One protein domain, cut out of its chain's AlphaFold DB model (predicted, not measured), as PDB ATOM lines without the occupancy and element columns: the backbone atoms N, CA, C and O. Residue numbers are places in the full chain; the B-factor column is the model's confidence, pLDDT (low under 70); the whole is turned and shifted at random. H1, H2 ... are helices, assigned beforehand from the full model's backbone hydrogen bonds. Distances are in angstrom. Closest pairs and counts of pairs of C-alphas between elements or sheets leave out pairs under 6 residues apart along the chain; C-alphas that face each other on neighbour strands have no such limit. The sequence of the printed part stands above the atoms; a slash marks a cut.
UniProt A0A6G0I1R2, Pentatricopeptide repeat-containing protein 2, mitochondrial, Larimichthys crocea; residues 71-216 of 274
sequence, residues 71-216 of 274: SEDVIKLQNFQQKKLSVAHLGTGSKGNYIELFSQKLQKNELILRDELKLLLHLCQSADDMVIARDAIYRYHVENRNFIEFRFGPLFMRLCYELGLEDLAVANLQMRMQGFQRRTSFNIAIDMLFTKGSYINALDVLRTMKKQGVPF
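AT A GLANCE: This is residues 71 to 216 of the 274 residues of the protein "Pentatricopeptide repeat-containing protein 2, mitochondrial" of Larimichthys crocea (UniProt A0A6G0I1R2). Six helices, H4 to H9, zigzag in two facing rows, with H4, H6 and H8 running one way and H5, H7 and H9 the other. H3 packs slantwise on H4 and H5 at one end, and H2 crosses H4 and H6. The printed part has 146 residues with nine named helices, H1 to H9 in order, and no named strand: all helix. It is compact, with a radius of gyration of the C-alphas of 15.3 A and spans of 45 by 32 by 25 A.

IN THESE COORDINATES: Find C-alpha 127 at (198.665, 192.124, 169.580); from there H5 runs 24.5 A to residue 143. Before it look for H1, residues 72 to 75, H2, 77 to 91 and 21.1 A long, H3, 98 to 107, and H4, 114 to 123. After it come H6, 152 to 163, H7, 166 to 174, H8, 183 to 195, and H9, 199 to 211, ending at C-alpha 211 (195.384, 186.782, 142.729).

HOW THE PARTS SIT: H4, H5 and H6 form an up and down bundle, each running against the one before. H5 and H6, a hairpin, only just touch, with 3 pairs of C-alphas within 8 A, closest at Ile 137 and Phe 152, 6.8 A. The hub H6 touches H2, H4, H5, H7 and H8. H8 and H9 touch at a shallow tilt of 14 degrees, opposite ways, with closest C-alphas Ile 190 and Ala 202, 4.9 A. H2, with residues 83 to 88 alone, touches H4 about perpendicular at 87 degrees, closest at Lys 84 and His 122, 4.7 A. H3 touches H4 at a steep tilt of 49 degrees, closest at Ile 99 and Leu 120, 6.6 A. H1 is close but not clearly touching H8: C-alphas 75 and 188 are 6.0 A apart. In H2 to H9 every O i to N i+4 pair is within hydrogen-bond range; H1 is too short for one.

THE WHOLE: The farthest C-alphas, Ser 94 and Lys 211, are 47.2 A apart. The printed part has no cut and no long link. Look for pLDDT under 70 at residues 91 to 96, 146 to 148 and 177.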
ATOM      1  N   SER A  71     178.023 180.834 158.800       84.94
ATOM      2  CA  SER A  71     177.473 180.133 159.953       84.94
ATOM      3  C   SER A  71     178.570 179.690 160.926       84.94
ATOM      4  O   SER A  71     179.747 179.577 160.571       84.94
ATOM      5  N   GLU A  72     178.176 179.416 162.171       85.69
ATOM      6  CA  GLU A  72     179.100 179.042 163.248       85.69
ATOM      7  C   GLU A  72     179.867 177.739 162.958       85.69
ATOM      8  O   GLU A  72     181.008 177.582 163.378       85.69
ATOM      9  N   ASP A  73     179.315 176.813 162.173       83.56
ATOM     10  CA  ASP A  73     180.017 175.600 161.735       83.56
ATOM     11  C   ASP A  73     181.183 175.886 160.772       83.56
ATOM     12  O   ASP A  73     182.157 175.124 160.736       83.56
ATOM     13  N   VAL A  74     181.119 177.000 160.032       84.69
ATOM     14  CA  VAL A  74     182.176 177.451 159.119       84.69
ATOM     15  C   VAL A  74     183.198 178.302 159.868       84.69
ATOM     16  O   VAL A  74     184.399 178.018 159.804       84.69
ATOM     17  N   ILE A  75     182.734 179.320 160.603       88.31
ATOM     18  CA  ILE A  75     183.617 180.236 161.339       88.31
ATOM     19  C   ILE A  75     184.279 179.496 162.505       88.31
ATOM     20  O   ILE A  75     185.501 179.545 162.628       88.31
ATOM     21  N   LYS A  76     183.513 178.741 163.301       92.50
ATOM     22  CA  LYS A  76     183.928 178.034 164.527       92.50
ATOM     23  C   LYS A  76     184.536 178.953 165.593       92.50
ATOM     24  O   LYS A  76     185.513 178.567 166.238       92.50
ATOM     25  N   LEU A  77     184.005 180.166 165.738       91.31
ATOM     26  CA  LEU A  77     184.482 181.149 166.709       91.31
ATOM     27  C   LEU A  77     184.131 180.735 168.145       91.31
ATOM     28  O   LEU A  77     185.009 180.750 169.002       91.31
ATOM     29  N   GLN A  78     182.908 180.264 168.395       91.38
ATOM     30  CA  GLN A  78     182.463 179.827 169.724       91.38
ATOM     31  C   GLN A  78     183.275 178.631 170.223       91.38
ATOM     32  O   GLN A  78     183.787 178.633 171.341       91.38
ATOM     33  N   ASN A  79     183.462 177.628 169.358       92.56
ATOM     34  CA  ASN A  79     184.287 176.457 169.671       92.56
ATOM     35  C   ASN A  79     185.731 176.854 170.015       92.56
ATOM     36  O   ASN A  79     186.350 176.266 170.902       92.56
ATOM     37  N   PHE A  80     186.276 177.846 169.306       93.44
ATOM     38  CA  PHE A  80     187.615 178.363 169.560       93.44
ATOM     39  C   PHE A  80     187.702 179.096 170.906       93.44
ATOM     40  O   PHE A  80     188.566 178.768 171.719       93.44
ATOM     41  N   GLN A  81     186.766 180.005 171.180       93.62
ATOM     42  CA  GLN A  81     186.692 180.758 172.437       93.62
ATOM     43  C   GLN A  81     186.542 179.830 173.647       93.62
ATOM     44  O   GLN A  81     187.268 179.960 174.634       93.62
ATOM     45  N   GLN A  82     185.673 178.819 173.560       93.94
ATOM     46  CA  GLN A  82     185.521 177.837 174.632       93.94
ATOM     47  C   GLN A  82     186.807 177.032 174.860       93.94
ATOM     48  O   GLN A  82     187.171 176.739 176.002       93.94
ATOM     49  N   LYS A  83     187.547 176.723 173.787       92.88
ATOM     50  CA  LYS A  83     188.849 176.067 173.913       92.88
ATOM     51  C   LYS A  83     189.879 176.973 174.591       92.88
ATOM     52  O   LYS A  83     190.583 176.473 175.469       92.88
ATOM     53  N   LYS A  84     189.935 178.273 174.270       92.56
ATOM     54  CA  LYS A  84     190.793 179.244 174.980       92.56
ATOM     55  C   LYS A  84     190.495 179.270 176.475       92.56
ATOM     56  O   LYS A  84     191.413 179.104 177.272       92.56
ATOM     57  N   LEU A  85     189.219 179.376 176.854       90.50
ATOM     58  CA  LEU A  85     188.807 179.368 178.261       90.50
ATOM     59  C   LEU A  85     189.261 178.090 178.976       90.50
ATOM     60  O   LEU A  85     189.851 178.171 180.053       90.50
ATOM     61  N   SER A  86     189.071 176.923 178.348       90.06
ATOM     62  CA  SER A  86     189.509 175.642 178.923       90.06
ATOM     63  C   SER A  86     191.022 175.577 179.147       90.06
ATOM     64  O   SER A  86     191.476 175.048 180.155       90.06
ATOM     65  N   VAL A  87     191.810 176.144 178.228       88.12
ATOM     66  CA  VAL A  87     193.273 176.188 178.325       88.12
ATOM     67  C   VAL A  87     193.713 177.159 179.420       88.12
ATOM     68  O   VAL A  87     194.584 176.816 180.215       88.12
ATOM     69  N   ALA A  88     193.082 178.331 179.510       83.00
ATOM     70  CA  ALA A  88     193.383 179.323 180.538       83.00
ATOM     71  C   ALA A  88     193.128 178.782 181.956       83.00
ATOM     72  O   ALA A  88     193.942 179.011 182.844       83.00
ATOM     73  N   HIS A  89     192.059 178.002 182.161       78.00
ATOM     74  CA  HIS A  89     191.733 177.413 183.471       78.00
ATOM     75  C   HIS A  89     192.719 176.320 183.910       78.00
ATOM     76  O   HIS A  89     192.911 176.113 185.102       78.00
ATOM     77  N   LEU A  90     193.351 175.625 182.960       72.56
ATOM     78  CA  LEU A  90     194.384 174.622 183.244       72.56
ATOM     79  C   LEU A  90     195.768 175.255 183.477       72.56
ATOM     80  O   LEU A  90     196.644 174.623 184.063       72.56
ATOM     81  N   GLY A  91     195.978 176.485 182.996       61.62
ATOM     82  CA  GLY A  91     197.267 177.181 183.003       61.62
ATOM     83  C   GLY A  91     197.590 177.973 184.274       61.62
ATOM     84  O   GLY A  91     198.728 178.400 184.430       61.62
ATOM     85  N   THR A  92     196.643 178.154 185.196       54.28
ATOM     86  CA  THR A  92     196.798 179.010 186.392       54.28
ATOM     87  C   THR A  92     197.636 178.396 187.526       54.28
ATOM     88  O   THR A  92     197.813 179.032 188.559       54.28
ATOM     89  N   GLY A  93     198.162 177.175 187.355       49.53
ATOM     90  CA  GLY A  93     198.708 176.379 188.460       49.53
ATOM     91  C   GLY A  93     200.197 176.532 188.804       49.53
ATOM     92  O   GLY A  93     200.516 176.558 189.987       49.53
ATOM     93  N   SER A  94     201.140 176.567 187.849       47.38
ATOM     94  CA  SER A  94     202.576 176.461 188.224       47.38
ATOM     95  C   SER A  94     203.631 176.750 187.144       47.38
ATOM     96  O   SER A  94     204.789 176.361 187.298       47.38
ATOM     97  N   LYS A  95     203.299 177.423 186.038       50.72
ATOM     98  CA  LYS A  95     204.291 177.770 185.006       50.72
ATOM     99  C   LYS A  95     204.255 179.273 184.770       50.72
ATOM    100  O   LYS A  95     203.176 179.818 184.570       50.72
ATOM    101  N   GLY A  96     205.421 179.928 184.826       64.12
ATOM    102  CA  GLY A  96     205.585 181.335 184.434       64.12
ATOM    103  C   GLY A  96     205.052 181.609 183.023       64.12
ATOM    104  O   GLY A  96     204.602 180.688 182.341       64.12
ATOM    105  N   ASN A  97     205.088 182.869 182.581       80.31
ATOM    106  CA  ASN A  97     204.473 183.303 181.325       80.31
ATOM    107  C   ASN A  97     204.895 182.400 180.143       80.31
ATOM    108  O   ASN A  97     206.002 182.508 179.622       80.31
ATOM    109  N   TYR A  98     204.015 181.478 179.724       88.50
ATOM    110  CA  TYR A  98     204.303 180.504 178.663       88.50
ATOM    111  C   TYR A  98     204.708 181.199 177.359       88.50
ATOM    112  O   TYR A  98     205.529 180.670 176.616       88.50
ATOM    113  N   ILE A  99     204.166 182.392 177.098       89.50
ATOM    114  CA  ILE A  99     204.498 183.202 175.923       89.50
ATOM    115  C   ILE A  99     205.963 183.643 175.976       89.50
ATOM    116  O   ILE A  99     206.657 183.569 174.966       89.50
ATOM    117  N   GLU A 100     206.466 184.017 177.153       89.81
ATOM    118  CA  GLU A 100     207.873 184.373 177.353       89.81
ATOM    119  C   GLU A 100     208.790 183.163 177.145       89.81
ATOM    120  O   GLU A 100     209.753 183.240 176.383       89.81
ATOM    121  N   LEU A 101     208.449 182.015 177.742       90.25
ATOM    122  CA  LEU A 101     209.193 180.765 177.543       90.25
ATOM    123  C   LEU A 101     209.214 180.351 176.064       90.25
ATOM    124  O   LEU A 101     210.250 179.940 175.541       90.25
ATOM    125  N   PHE A 102     208.085 180.491 175.369       93.12
ATOM    126  CA  PHE A 102     207.988 180.203 173.943       93.12
ATOM    127  C   PHE A 102     208.798 181.203 173.106       93.12
ATOM    128  O   PHE A 102     209.449 180.813 172.139       93.12
ATOM    129  N   SER A 103     208.807 182.482 173.482       91.94
ATOM    130  CA  SER A 103     209.622 183.513 172.832       91.94
ATOM    131  C   SER A 103     211.118 183.208 172.962       91.94
ATOM    132  O   SER A 103     211.838 183.203 171.963       91.94
ATOM    133  N   GLN A 104     211.583 182.821 174.154       92.06
ATOM    134  CA  GLN A 104     212.964 182.367 174.361       92.06
ATOM    135  C   GLN A 104     213.287 181.131 173.510       92.06
ATOM    136  O   GLN A 104     214.350 181.059 172.893       92.06
ATOM    137  N   LYS A 105     212.355 180.176 173.423       92.25
ATOM    138  CA  LYS A 105     212.472 178.997 172.555       92.25
ATOM    139  C   LYS A 105     212.616 179.383 171.077       92.25
ATOM    140  O   LYS A 105     213.412 178.787 170.348       92.25
ATOM    141  N   LEU A 106     211.865 180.396 170.634       92.50
ATOM    142  CA  LEU A 106     211.934 180.942 169.280       92.50
ATOM    143  C   LEU A 106     213.302 181.582 169.001       92.50
ATOM    144  O   LEU A 106     213.896 181.295 167.967       92.50
ATOM    145  N   GLN A 107     213.827 182.373 169.943       92.88
ATOM    146  CA  GLN A 107     215.145 183.017 169.846       92.88
ATOM    147  C   GLN A 107     216.302 182.010 169.813       92.88
ATOM    148  O   GLN A 107     217.271 182.206 169.085       92.88
ATOM    149  N   LYS A 108     216.191 180.909 170.566       94.44
ATOM    150  CA  LYS A 108     217.175 179.814 170.574       94.44
ATOM    151  C   LYS A 108     217.080 178.888 169.357       94.44
ATOM    152  O   LYS A 108     217.855 177.942 169.258       94.44
ATOM    153  N   ASN A 109     216.144 179.148 168.442       90.88
ATOM    154  CA  ASN A 109     215.899 178.341 167.248       90.88
ATOM    155  C   ASN A 109     215.611 176.854 167.552       90.88
ATOM    156  O   ASN A 109     215.942 175.962 166.775       90.88
ATOM    157  N   GLU A 110     214.989 176.568 168.696       92.56
ATOM    158  CA  GLU A 110     214.621 175.203 169.086       92.56
ATOM    159  C   GLU A 110     213.394 174.713 168.300       92.56
ATOM    160  O   GLU A 110     212.546 175.514 167.908       92.56
ATOM    161  N   LEU A 111     213.241 173.401 168.102       90.62
ATOM    162  CA  LEU A 111     212.131 172.816 167.330       90.62
ATOM    163  C   LEU A 111     210.745 173.234 167.864       90.62
ATOM    164  O   LEU A 111     210.439 173.015 169.039       90.62
ATOM    165  N   ILE A 112     209.879 173.761 166.988       91.88
ATOM    166  CA  ILE A 112     208.481 174.075 167.329       91.88
ATOM    167  C   ILE A 112     207.612 172.844 167.130       91.88
ATOM    168  O   ILE A 112     207.404 172.384 166.004       91.88
ATOM    169  N   LEU A 113     207.015 172.355 168.214       90.69
ATOM    170  CA  LEU A 113     206.044 171.278 168.119       90.69
ATOM    171  C   LEU A 113     204.645 171.822 167.826       90.69
ATOM    172  O   LEU A 113     204.215 172.862 168.327       90.69
ATOM    173  N   ARG A 114     203.882 171.050 167.047       91.56
ATOM    174  CA  ARG A 114     202.504 171.385 166.663       91.56
ATOM    175  C   ARG A 114     201.623 171.709 167.870       91.56
ATOM    176  O   ARG A 114     200.856 172.667 167.831       91.56
ATOM    177  N   ASP A 115     201.670 170.879 168.907       91.06
ATOM    178  CA  ASP A 115     200.750 171.003 170.039       91.06
ATOM    179  C   ASP A 115     201.181 172.119 171.012       91.06
ATOM    180  O   ASP A 115     200.317 172.776 171.592       91.06
ATOM    181  N   GLU A 116     202.477 172.451 171.066       91.56
ATOM    182  CA  GLU A 116     202.990 173.649 171.748       91.56
ATOM    183  C   GLU A 116     202.533 174.941 171.052       91.56
ATOM    184  O   GLU A 116     202.126 175.895 171.715       91.56
ATOM    185  N   LEU A 117     202.554 174.970 169.715       93.38
ATOM    186  CA  LEU A 117     202.092 176.121 168.933       93.38
ATOM    187  C   LEU A 117     200.567 176.291 169.004       93.38
ATOM    188  O   LEU A 117     200.059 177.411 169.068       93.38
ATOM    189  N   LYS A 118     199.809 175.187 169.055       93.56
ATOM    190  CA  LYS A 118     198.375 175.258 169.376       93.56
ATOM    191  C   LYS A 118     198.159 175.862 170.757       93.56
ATOM    192  O   LYS A 118     197.273 176.698 170.890       93.56
ATOM    193  N   LEU A 119     198.915 175.428 171.765       92.81
ATOM    194  CA  LEU A 119     198.803 175.962 173.120       92.81
ATOM    195  C   LEU A 119     199.095 177.468 173.143       92.81
ATOM    196  O   LEU A 119     198.279 178.212 173.678       92.81
ATOM    197  N   LEU A 120     200.168 177.912 172.474       93.88
ATOM    198  CA  LEU A 120     200.509 179.332 172.327       93.88
ATOM    199  C   LEU A 120     199.312 180.147 171.822       93.88
ATOM    200  O   LEU A 120     198.887 181.085 172.487       93.88
ATOM    201  N   LEU A 121     198.710 179.733 170.703       94.75
ATOM    202  CA  LEU A 121     197.568 180.439 170.108       94.75
ATOM    203  C   LEU A 121     196.354 180.524 171.041       94.75
ATOM    204  O   LEU A 121     195.620 181.504 171.002       94.75
ATOM    205  N   HIS A 122     196.113 179.521 171.886       94.00
ATOM    206  CA  HIS A 122     194.994 179.598 172.830       94.00
ATOM    207  C   HIS A 122     195.288 180.500 174.039       94.00
ATOM    208  O   HIS A 122     194.347 180.924 174.709       94.00
ATOM    209  N   LEU A 123     196.563 180.790 174.310       92.56
ATOM    210  CA  LEU A 123     197.000 181.629 175.423       92.56
ATOM    211  C   LEU A 123     197.165 183.104 175.047       92.56
ATOM    212  O   LEU A 123     197.016 183.937 175.933       92.56
ATOM    213  N   CYS A 124     197.413 183.435 173.776       94.00
ATOM    214  CA  CYS A 124     197.520 184.817 173.297       94.00
ATOM    215  C   CYS A 124     196.306 185.680 173.698       94.00
ATOM    216  O   CYS A 124     195.148 185.297 173.474       94.00
ATOM    217  N   GLN A 125     196.582 186.872 174.230       92.50
ATOM    218  CA  GLN A 125     195.587 187.871 174.640       92.50
ATOM    219  C   GLN A 125     195.829 189.255 174.021       92.50
ATOM    220  O   GLN A 125     194.931 190.091 174.056       92.50
ATOM    221  N   SER A 126     197.014 189.515 173.465       93.38
ATOM    222  CA  SER A 126     197.408 190.832 172.951       93.38
ATOM    223  C   SER A 126     197.898 190.797 171.500       93.38
ATOM    224  O   SER A 126     198.156 189.736 170.927       93.38
ATOM    225  N   ALA A 127     198.044 191.980 170.895       94.19
ATOM    226  CA  ALA A 127     198.665 192.124 169.580       94.19
ATOM    227  C   ALA A 127     200.144 191.686 169.584       94.19
ATOM    228  O   ALA A 127     200.597 191.079 168.614       94.19
ATOM    229  N   ASP A 128     200.866 191.916 170.682       92.88
ATOM    230  CA  ASP A 128     202.271 191.518 170.822       92.88
ATOM    231  C   ASP A 128     202.410 189.989 170.845       92.88
ATOM    232  O   ASP A 128     203.230 189.418 170.119       92.88
ATOM    233  N   ASP A 129     201.525 189.301 171.574       94.38
ATOM    234  CA  ASP A 129     201.468 187.835 171.574       94.38
ATOM    235  C   ASP A 129     201.216 187.288 170.163       94.38
ATOM    236  O   ASP A 129     201.739 186.240 169.772       94.38
ATOM    237  N   MET A 130     200.399 188.000 169.385       94.62
ATOM    238  CA  MET A 130     200.045 187.613 168.023       94.62
ATOM    239  C   MET A 130     201.205 187.743 167.044       94.62
ATOM    240  O   MET A 130     201.298 186.942 166.111       94.62
ATOM    241  N   VAL A 131     202.108 188.699 167.256       92.88
ATOM    242  CA  VAL A 131     203.350 188.805 166.481       92.88
ATOM    243  C   VAL A 131     204.235 187.584 166.738       92.88
ATOM    244  O   VAL A 131     204.666 186.936 165.783       92.88
ATOM    245  N   ILE A 132     204.402 187.185 168.004       93.88
ATOM    246  CA  ILE A 132     205.157 185.975 168.375       93.88
ATOM    247  C   ILE A 132     204.521 184.731 167.740       93.88
ATOM    248  O   ILE A 132     205.207 183.904 167.135       93.88
ATOM    249  N   ALA A 133     203.195 184.603 167.831       95.00
ATOM    250  CA  ALA A 133     202.475 183.473 167.257       95.00
ATOM    251  C   ALA A 133     202.585 183.415 165.726       95.00
ATOM    252  O   ALA A 133     202.751 182.330 165.166       95.00
ATOM    253  N   ARG A 134     202.530 184.562 165.038       94.19
ATOM    254  CA  ARG A 134     202.738 184.653 163.586       94.19
ATOM    255  C   ARG A 134     204.113 184.120 163.195       94.19
ATOM    256  O   ARG A 134     204.209 183.287 162.292       94.19
ATOM    257  N   ASP A 135     205.157 184.586 163.871       92.25
ATOM    258  CA  ASP A 135     206.538 184.227 163.551       92.25
ATOM    259  C   ASP A 135     206.791 182.737 163.831       92.25
ATOM    260  O   ASP A 135     207.408 182.033 163.025       92.25
ATOM    261  N   ALA A 136     206.202 182.214 164.909       93.69
ATOM    262  CA  ALA A 136     206.216 180.793 165.230       93.69
ATOM    263  C   ALA A 136     205.494 179.929 164.178       93.69
ATOM    264  O   ALA A 136     206.011 178.880 163.791       93.69
ATOM    265  N   ILE A 137     204.327 180.363 163.681       92.94
ATOM    266  CA  ILE A 137     203.606 179.680 162.593       92.94
ATOM    267  C   ILE A 137     204.466 179.645 161.333       92.94
ATOM    268  O   ILE A 137     204.633 178.581 160.737       92.94
ATOM    269  N   TYR A 138     205.031 180.786 160.938       90.12
ATOM    270  CA  TYR A 138     205.885 180.861 159.759       90.12
ATOM    271  C   TYR A 138     207.052 179.873 159.853       90.12
ATOM    272  O   TYR A 138     207.236 179.056 158.948       90.12
ATOM    273  N   ARG A 139     207.785 179.883 160.974       90.62
ATOM    274  CA  ARG A 139     208.913 178.972 161.182       90.62
ATOM    275  C   ARG A 139     208.480 177.506 161.192       90.62
ATOM    276  O   ARG A 139     209.082 176.703 160.484       90.62
ATOM    277  N   TYR A 140     207.392 177.174 161.892       90.81
ATOM    278  CA  TYR A 140     206.834 175.820 161.901       90.81
ATOM    279  C   TYR A 140     206.592 175.297 160.478       90.81
ATOM    280  O   TYR A 140     206.961 174.167 160.164       90.81
ATOM    281  N   HIS A 141     206.018 176.114 159.593       86.81
ATOM    282  CA  HIS A 141     205.739 175.705 158.215       86.81
ATOM    283  C   HIS A 141     206.982 175.599 157.336       86.81
ATOM    284  O   HIS A 141     207.056 174.704 156.495       86.81
ATOM    285  N   VAL A 142     207.967 176.474 157.537       86.62
ATOM    286  CA  VAL A 142     209.255 176.383 156.841       86.62
ATOM    287  C   VAL A 142     209.990 175.092 157.220       86.62
ATOM    288  O   VAL A 142     210.527 174.427 156.336       86.62
ATOM    289  N   GLU A 143     209.961 174.706 158.496       86.25
ATOM    290  CA  GLU A 143     210.644 173.515 159.017       86.25
ATOM    291  C   GLU A 143     209.914 172.197 158.691       86.25
ATOM    292  O   GLU A 143     210.555 171.169 158.491       86.25
ATOM    293  N   ASN A 144     208.577 172.199 158.600       80.50
ATOM    294  CA  ASN A 144     207.763 170.974 158.512       80.50
ATOM    295  C   ASN A 144     207.172 170.690 157.115       80.50
ATOM    296  O   ASN A 144     206.165 169.987 157.008       80.50
ATOM    297  N   ARG A 145     207.795 171.184 156.035       70.88
ATOM    298  CA  ARG A 145     207.273 171.085 154.649       70.88
ATOM    299  C   ARG A 145     206.930 169.666 154.163       70.88
ATOM    300  O   ARG A 145     206.172 169.532 153.208       70.88
ATOM    301  N   ASN A 146     207.454 168.625 154.812       65.44
ATOM    302  CA  ASN A 146     207.328 167.227 154.384       65.44
ATOM    303  C   ASN A 146     206.228 166.419 155.108       65.44
ATOM    304  O   ASN A 146     206.057 165.239 154.811       65.44
ATOM    305  N   PHE A 147     205.475 167.011 156.045       63.97
ATOM    306  CA  PHE A 147     204.450 166.304 156.831       63.97
ATOM    307  C   PHE A 147     203.026 166.786 156.531       63.97
ATOM    308  O   PHE A 147     202.818 167.861 155.971       63.97
ATOM    309  N   ILE A 148     202.014 166.001 156.939       64.25
ATOM    310  CA  ILE A 148     200.609 166.442 156.927       64.25
ATOM    311  C   ILE A 148     200.480 167.648 157.861       64.25
ATOM    312  O   ILE A 148     200.365 167.534 159.082       64.25
ATOM    313  N   GLU A 149     200.524 168.817 157.245       72.94
ATOM    314  CA  GLU A 149     200.641 170.094 157.912       72.94
ATOM    315  C   GLU A 149     199.356 170.456 158.674       72.94
ATOM    316  O   GLU A 149     198.242 170.454 158.126       72.94
ATOM    317  N   PHE A 150     199.496 170.796 159.959       84.88
ATOM    318  CA  PHE A 150     198.379 171.344 160.720       84.88
ATOM    319  C   PHE A 150     198.007 172.738 160.205       84.88
ATOM    320  O   PHE A 150     198.858 173.571 159.917       84.88
ATOM    321  N   ARG A 151     196.705 173.015 160.111       86.75
ATOM    322  CA  ARG A 151     196.187 174.243 159.496       86.75
ATOM    323  C   ARG A 151     196.123 175.371 160.525       86.75
ATOM    324  O   ARG A 151     195.065 175.599 161.110       86.75
ATOM    325  N   PHE A 152     197.232 176.076 160.723       92.38
ATOM    326  CA  PHE A 152     197.297 177.189 161.676       92.38
ATOM    327  C   PHE A 152     196.598 178.462 161.193       92.38
ATOM    328  O   PHE A 152     195.985 179.141 162.012       92.38
ATOM    329  N   GLY A 153     196.575 178.736 159.883       92.81
ATOM    330  CA  GLY A 153     195.931 179.933 159.325       92.81
ATOM    331  C   GLY A 153     194.509 180.196 159.842       92.81
ATOM    332  O   GLY A 153     194.264 181.260 160.398       92.81
ATOM    333  N   PRO A 154     193.566 179.238 159.762       94.31
ATOM    334  CA  PRO A 154     192.211 179.443 160.277       94.31
ATOM    335  C   PRO A 154     192.144 179.656 161.791       94.31
ATOM    336  O   PRO A 154     191.229 180.316 162.265       94.31
ATOM    337  N   LEU A 155     193.071 179.072 162.558       94.50
ATOM    338  CA  LEU A 155     193.126 179.252 164.009       94.50
ATOM    339  C   LEU A 155     193.586 180.673 164.353       94.50
ATOM    340  O   LEU A 155     192.928 181.354 165.132       94.50
ATOM    341  N   PHE A 156     194.642 181.141 163.686       95.88
ATOM    342  CA  PHE A 156     195.136 182.508 163.806       95.88
ATOM    343  C   PHE A 156     194.079 183.545 163.401       95.88
ATOM    344  O   PHE A 156     193.870 184.516 164.116       95.88
ATOM    345  N   MET A 157     193.338 183.313 162.310       96.50
ATOM    346  CA  MET A 157     192.287 184.244 161.869       96.50
ATOM    347  C   MET A 157     191.134 184.363 162.874       96.50
ATOM    348  O   MET A 157     190.606 185.454 163.054       96.50
ATOM    349  N   ARG A 158     190.752 183.277 163.563       96.00
ATOM    350  CA  ARG A 158     189.747 183.345 164.646       96.00
ATOM    351  C   ARG A 158     190.234 184.168 165.825       96.00
ATOM    352  O   ARG A 158     189.444 184.875 166.433       96.00
ATOM    353  N   LEU A 159     191.522 184.077 166.128       96.12
ATOM    354  CA  LEU A 159     192.128 184.844 167.201       96.12
ATOM    355  C   LEU A 159     192.217 186.333 166.850       96.12
ATOM    356  O   LEU A 159     191.845 187.160 167.674       96.12
ATOM    357  N   CYS A 160     192.586 186.679 165.611       96.81
ATOM    358  CA  CYS A 160     192.438 188.049 165.112       96.81
ATOM    359  C   CYS A 160     190.988 188.536 165.219       96.81
ATOM    360  O   CYS A 160     190.758 189.682 165.592       96.81
ATOM    361  N   TYR A 161     190.016 187.667 164.927       95.31
ATOM    362  CA  TYR A 161     188.600 188.007 165.021       95.31
ATOM    363  C   TYR A 161     188.159 188.292 166.458       95.31
ATOM    364  O   TYR A 161     187.505 189.300 166.718       95.31
ATOM    365  N   GLU A 162     188.559 187.449 167.404       94.06
ATOM    366  CA  GLU A 162     188.273 187.644 168.824       94.06
ATOM    367  C   GLU A 162     188.904 188.930 169.378       94.06
ATOM    368  O   GLU A 162     188.244 189.661 170.111       94.06
ATOM    369  N   LEU A 163     190.153 189.216 169.000       94.75
ATOM    370  CA  LEU A 163     190.919 190.354 169.515       94.75
ATOM    371  C   LEU A 163     190.677 191.666 168.751       94.75
ATOM    372  O   LEU A 163     191.217 192.696 169.141       94.75
ATOM    373  N   GLY A 164     189.894 191.652 167.664       95.00
ATOM    374  CA  GLY A 164     189.695 192.834 166.818       95.00
ATOM    375  C   GLY A 164     190.991 193.312 166.160       95.00
ATOM    376  O   GLY A 164     191.315 194.491 166.214       95.00
ATOM    377  N   LEU A 165     191.764 192.378 165.598       96.56
ATOM    378  CA  LEU A 165     193.035 192.639 164.916       96.56
ATOM    379  C   LEU A 165     192.879 192.433 163.405       96.56
ATOM    380  O   LEU A 165     193.546 191.585 162.801       96.56
ATOM    381  N   GLU A 166     191.954 193.173 162.791       95.88
ATOM    382  CA  GLU A 166     191.604 193.028 161.378       95.88
ATOM    383  C   GLU A 166     192.790 193.337 160.455       95.88
ATOM    384  O   GLU A 166     193.059 192.577 159.520       95.88
ATOM    385  N   ASP A 167     193.546 194.393 160.752       95.00
ATOM    386  CA  ASP A 167     194.703 194.806 159.951       95.00
ATOM    387  C   ASP A 167     195.806 193.743 159.959       95.00
ATOM    388  O   ASP A 167     196.379 193.410 158.917       95.00
ATOM    389  N   LEU A 168     196.043 193.125 161.122       94.69
ATOM    390  CA  LEU A 168     196.994 192.027 161.250       94.69
ATOM    391  C   LEU A 168     196.545 190.816 160.420       94.69
ATOM    392  O   LEU A 168     197.367 190.195 159.745       94.69
ATOM    393  N   ALA A 169     195.253 190.483 160.422       94.75
ATOM    394  CA  ALA A 169     194.723 189.398 159.598       94.75
ATOM    395  C   ALA A 169     194.925 189.664 158.096       94.75
ATOM    396  O   ALA A 169     195.384 188.779 157.367       94.75
ATOM    397  N   VAL A 170     194.622 190.884 157.638       94.62
ATOM    398  CA  VAL A 170     194.763 191.290 156.231       94.62
ATOM    399  C   VAL A 170     196.222 191.229 155.786       94.62
ATOM    400  O   VAL A 170     196.517 190.597 154.767       94.62
ATOM    401  N   ALA A 171     197.142 191.802 156.568       92.94
ATOM    402  CA  ALA A 171     198.569 191.805 156.254       92.94
ATOM    403  C   ALA A 171     199.119 190.377 156.069       92.94
ATOM    404  O   ALA A 171     199.785 190.077 155.074       92.94
ATOM    405  N   ASN A 172     198.758 189.456 156.969       91.12
ATOM    406  CA  ASN A 172     199.206 188.061 156.908       91.12
ATOM    407  C   ASN A 172     198.685 187.302 155.675       91.12
ATOM    408  O   ASN A 172     199.380 186.438 155.133       91.12
ATOM    409  N   LEU A 173     197.478 187.623 155.197       91.81
ATOM    410  CA  LEU A 173     196.949 187.048 153.959       91.81
ATOM    411  C   LEU A 173     197.643 187.626 152.721       91.81
ATOM    412  O   LEU A 173     197.908 186.881 151.777       91.81
ATOM    413  N   GLN A 174     197.970 188.919 152.713       85.12
ATOM    414  CA  GLN A 174     198.606 189.590 151.575       85.12
ATOM    415  C   GLN A 174     200.057 189.155 151.352       85.12
ATOM    416  O   GLN A 174     200.449 188.928 150.208       85.12
ATOM    417  N   MET A 175     200.821 188.951 152.427       77.56
ATOM    418  CA  MET A 175     202.235 188.550 152.368       77.56
ATOM    419  C   MET A 175     202.459 187.110 151.873       77.56
ATOM    420  O   MET A 175     203.600 186.668 151.758       77.56
ATOM    421  N   ARG A 176     201.385 186.356 151.580       74.06
ATOM    422  CA  ARG A 176     201.437 184.946 151.157       74.06
ATOM    423  C   ARG A 176     202.307 184.108 152.109       74.06
ATOM    424  O   ARG A 176     202.998 183.181 151.692       74.06
ATOM    425  N   MET A 177     202.257 184.405 153.407       69.44
ATOM    426  CA  MET A 177     203.026 183.666 154.406       69.44
ATOM    427  C   MET A 177     202.583 182.195 154.421       69.44
ATOM    428  O   MET A 177     201.386 181.885 154.346       69.44
ATOM    429  N   GLN A 178     203.550 181.270 154.446       74.00
ATOM    430  CA  GLN A 178     203.255 179.836 154.540       74.00
ATOM    431  C   GLN A 178     202.437 179.562 155.812       74.00
ATOM    432  O   GLN A 178     202.642 180.205 156.838       74.00
ATOM    433  N   GLY A 179     201.446 178.671 155.711       74.25
ATOM    434  CA  GLY A 179     200.488 178.383 156.790       74.25
ATOM    435  C   GLY A 179     199.170 179.158 156.756       74.25
ATOM    436  O   GLY A 179     198.165 178.687 157.298       74.25
ATOM    437  N   PHE A 180     199.121 180.308 156.072       81.25
ATOM    438  CA  PHE A 180     197.945 181.192 156.084       81.25
ATOM    439  C   PHE A 180     197.073 181.109 154.825       81.25
ATOM    440  O   PHE A 180     195.886 181.425 154.888       81.25
ATOM    441  N   GLN A 181     197.601 180.588 153.712       81.56
ATOM    442  CA  GLN A 181     197.010 180.615 152.356       81.56
ATOM    443  C   GLN A 181     195.805 179.673 152.137       81.56
ATOM    444  O   GLN A 181     195.505 179.242 151.022       81.56
ATOM    445  N   ARG A 182     195.098 179.289 153.199       86.56
ATOM    446  CA  ARG A 182     193.938 178.400 153.100       86.56
ATOM    447  C   ARG A 182     192.678 179.214 152.854       86.56
ATOM    448  O   ARG A 182     192.442 180.213 153.521       86.56
ATOM    449  N   ARG A 183     191.798 178.704 151.988       93.00
ATOM    450  CA  ARG A 183     190.461 179.269 151.728       93.00
ATOM    451  C   ARG A 183     189.705 179.642 153.006       93.00
ATOM    452  O   ARG A 183     189.121 180.711 153.086       93.00
ATOM    453  N   THR A 184     189.723 178.770 154.010       93.38
ATOM    454  CA  THR A 184     189.053 179.017 155.294       93.38
ATOM    455  C   THR A 184     189.628 180.220 156.041       93.38
ATOM    456  O   THR A 184     188.865 180.922 156.687       93.38
ATOM    457  N   SER A 185     190.937 180.488 155.935       94.94
ATOM    458  CA  SER A 185     191.556 181.683 156.521       94.94
ATOM    459  C   SER A 185     191.006 182.951 155.869       94.94
ATOM    460  O   SER A 185     190.556 183.852 156.568       94.94
ATOM    461  N   PHE A 186     190.964 182.978 154.530       96.56
ATOM    462  CA  PHE A 186     190.371 184.081 153.770       96.56
ATOM    463  C   PHE A 186     188.905 184.295 154.143       96.56
ATOM    464  O   PHE A 186     188.514 185.408 154.462       96.56
ATOM    465  N   ASN A 187     188.103 183.228 154.165       96.50
ATOM    466  CA  ASN A 187     186.679 183.325 154.477       96.50
ATOM    467  C   ASN A 187     186.423 183.891 155.889       96.50
ATOM    468  O   ASN A 187     185.543 184.733 156.037       96.50
ATOM    469  N   ILE A 188     187.199 183.485 156.905       96.50
ATOM    470  CA  ILE A 188     187.087 184.043 158.267       96.50
ATOM    471  C   ILE A 188     187.455 185.532 158.272       96.50
ATOM    472  O   ILE A 188     186.725 186.332 158.847       96.50
ATOM    473  N   ALA A 189     188.545 185.918 157.600       96.75
ATOM    474  CA  ALA A 189     188.966 187.317 157.540       96.75
ATOM    475  C   ALA A 189     187.944 188.208 156.814       96.75
ATOM    476  O   ALA A 189     187.639 189.304 157.277       96.75
ATOM    477  N   ILE A 190     187.374 187.733 155.703       97.19
ATOM    478  CA  ILE A 190     186.346 188.466 154.952       97.19
ATOM    479  C   ILE A 190     185.062 188.600 155.784       97.19
ATOM    480  O   ILE A 190     184.481 189.680 155.800       97.19
ATOM    481  N   ASP A 191     184.626 187.549 156.490       96.25
ATOM    482  CA  ASP A 191     183.441 187.615 157.364       96.25
ATOM    483  C   ASP A 191     183.647 188.578 158.546       96.25
ATOM    484  O   ASP A 191     182.765 189.386 158.852       96.25
ATOM    485  N   MET A 192     184.841 188.573 159.145       95.38
ATOM    486  CA  MET A 192     185.245 189.536 160.170       95.38
ATOM    487  C   MET A 192     185.164 190.978 159.655       95.38
ATOM    488  O   MET A 192     184.481 191.807 160.258       95.38
ATOM    489  N   LEU A 193     185.798 191.272 158.514       96.69
ATOM    490  CA  LEU A 193     185.773 192.601 157.891       96.69
ATOM    491  C   LEU A 193     184.350 193.028 157.518       96.69
ATOM    492  O   LEU A 193     183.964 194.173 157.751       96.69
ATOM    493  N   PHE A 194     183.548 192.100 156.988       95.19
ATOM    494  CA  PHE A 194     182.147 192.340 156.660       95.19
ATOM    495  C   PHE A 194     181.333 192.712 157.903       95.19
ATOM    496  O   PHE A 194     180.604 193.702 157.888       95.19
ATOM    497  N   THR A 195     181.494 191.961 158.994       92.25
ATOM    498  CA  THR A 195     180.807 192.207 160.272       92.25
ATOM    499  C   THR A 195     181.159 193.582 160.847       92.25
ATOM    500  O   THR A 195     180.313 194.242 161.448       92.25
ATOM    501  N   LYS A 196     182.396 194.041 160.627       91.75
ATOM    502  CA  LYS A 196     182.897 195.356 161.051       91.75
ATOM    503  C   LYS A 196     182.506 196.500 160.110       91.75
ATOM    504  O   LYS A 196     182.806 197.652 160.398       91.75
ATOM    505  N   GLY A 197     181.851 196.204 158.989       92.75
ATOM    506  CA  GLY A 197     181.483 197.198 157.980       92.75
ATOM    507  C   GLY A 197     182.634 197.637 157.069       92.75
ATOM    508  O   GLY A 197     182.450 198.540 156.254       92.75
ATOM    509  N   SER A 198     183.802 196.993 157.151       96.06
ATOM    510  CA  SER A 198     184.963 197.294 156.307       96.06
ATOM    511  C   SER A 198     184.866 196.569 154.959       96.06
ATOM    512  O   SER A 198     185.620 195.650 154.636       96.06
ATOM    513  N   TYR A 199     183.864 196.949 154.163       96.38
ATOM    514  CA  TYR A 199     183.527 196.247 152.921       96.38
ATOM    515  C   TYR A 199     184.575 196.427 151.813       96.38
ATOM    516  O   TYR A 199     184.742 195.529 150.990       96.38
ATOM    517  N   ILE A 200     185.294 197.556 151.795       96.81
ATOM    518  CA  ILE A 200     186.389 197.801 150.842       96.81
ATOM    519  C   ILE A 200     187.529 196.816 151.118       96.81
ATOM    520  O   ILE A 200     187.889 196.041 150.235       96.81
ATOM    521  N   ASN A 201     187.995 196.739 152.369       97.12
ATOM    522  CA  ASN A 201     189.042 195.791 152.760       97.12
ATOM    523  C   ASN A 201     188.588 194.340 152.539       97.12
ATOM    524  O   ASN A 201     189.370 193.503 152.090       97.12
ATOM    525  N   ALA A 202     187.314 194.021 152.800       97.69
ATOM    526  CA  ALA A 202     186.756 192.700 152.512       97.69
ATOM    527  C   ALA A 202     186.835 192.350 151.010       97.69
ATOM    528  O   ALA A 202     187.165 191.215 150.649       97.69
ATOM    529  N   LEU A 203     186.561 193.319 150.130       97.25
ATOM    530  CA  LEU A 203     186.704 193.160 148.682       97.25
ATOM    531  C   LEU A 203     188.173 193.009 148.268       97.25
ATOM    532  O   LEU A 203     188.483 192.177 147.413       97.25
ATOM    533  N   ASP A 204     189.087 193.740 148.902       96.88
ATOM    534  CA  ASP A 204     190.522 193.606 148.646       96.88
ATOM    535  C   ASP A 204     191.050 192.231 149.045       96.88
ATOM    536  O   ASP A 204     191.772 191.607 148.268       96.88
ATOM    537  N   VAL A 205     190.612 191.676 150.178       97.00
ATOM    538  CA  VAL A 205     190.963 190.302 150.570       97.00
ATOM    539  C   VAL A 205     190.436 189.276 149.554       97.00
ATOM    540  O   VAL A 205     191.148 188.323 149.228       97.00
ATOM    541  N   LEU A 206     189.240 189.473 148.982       96.69
ATOM    542  CA  LEU A 206     188.729 188.638 147.883       96.69
ATOM    543  C   LEU A 206     189.601 188.739 146.622       96.69
ATOM    544  O   LEU A 206     189.892 187.720 145.985       96.69
ATOM    545  N   ARG A 207     190.055 189.947 146.266       95.38
ATOM    546  CA  ARG A 207     190.991 190.165 145.149       95.38
ATOM    547  C   ARG A 207     192.327 189.475 145.418       95.38
ATOM    548  O   ARG A 207     192.826 188.771 144.540       95.38
ATOM    549  N   THR A 208     192.872 189.598 146.629       95.25
ATOM    550  CA  THR A 208     194.089 188.901 147.066       95.25
ATOM    551  C   THR A 208     193.926 187.388 146.954       95.25
ATOM    552  O   THR A 208     194.783 186.727 146.369       95.25
ATOM    553  N   MET A 209     192.810 186.837 147.436       95.25
ATOM    554  CA  MET A 209     192.500 185.409 147.351       95.25
ATOM    555  C   MET A 209     192.518 184.912 145.898       95.25
ATOM    556  O   MET A 209     193.140 183.890 145.597       95.25
ATOM    557  N   LYS A 210     191.893 185.668 144.985       92.69
ATOM    558  CA  LYS A 210     191.876 185.360 143.548       92.69
ATOM    559  C   LYS A 210     193.266 185.480 142.919       92.69
ATOM    560  O   LYS A 210     193.674 184.572 142.200       92.69
ATOM    561  N   LYS A 211     194.010 186.552 143.217       93.38
ATOM    562  CA  LYS A 211     195.384 186.782 142.729       93.38
ATOM    563  C   LYS A 211     196.333 185.660 143.154       93.38
ATOM    564  O   LYS A 211     197.205 185.270 142.389       93.38
ATOM    565  N   GLN A 212     196.145 185.118 144.355       92.31
ATOM    566  CA  GLN A 212     196.923 183.985 144.861       92.31
ATOM    567  C   GLN A 212     196.468 182.625 144.308       92.31
ATOM    568  O   GLN A 212     197.052 181.603 144.661       92.31
ATOM    569  N   GLY A 213     195.437 182.587 143.457       91.50
ATOM    570  CA  GLY A 213     194.926 181.353 142.861       91.50
ATOM    571  C   GLY A 213     194.152 180.465 143.835       91.50
ATOM    572  O   GLY A 213     193.930 179.291 143.543       91.50
ATOM    573  N   VAL A 214     193.721 180.986 144.991       91.75
ATOM    574  CA  VAL A 214     192.913 180.216 145.942       91.75
ATOM    575  C   VAL A 214     191.480 180.136 145.392       91.75
ATOM    576  O   VAL A 214     190.812 181.165 145.270       91.75
ATOM    577  N   PRO A 215     190.959 178.937 145.062       91.88
ATOM    578  CA  PRO A 215     189.680 178.833 144.375       91.88
ATOM    579  C   PRO A 215     188.534 179.234 145.301       91.88
ATOM    580  O   PRO A 215     188.573 178.913 146.490       91.88
ATOM    581  N   PHE A 216     187.490 179.861 144.769       93.00
ATOM    582  CA  PHE A 216     186.301 180.226 145.544       93.00
ATOM    583  C   PHE A 216     185.425 178.988 145.792       93.00
ATOM    584  O   PHE A 216     185.372 178.078 144.965       93.00
TER     585      PHE A 216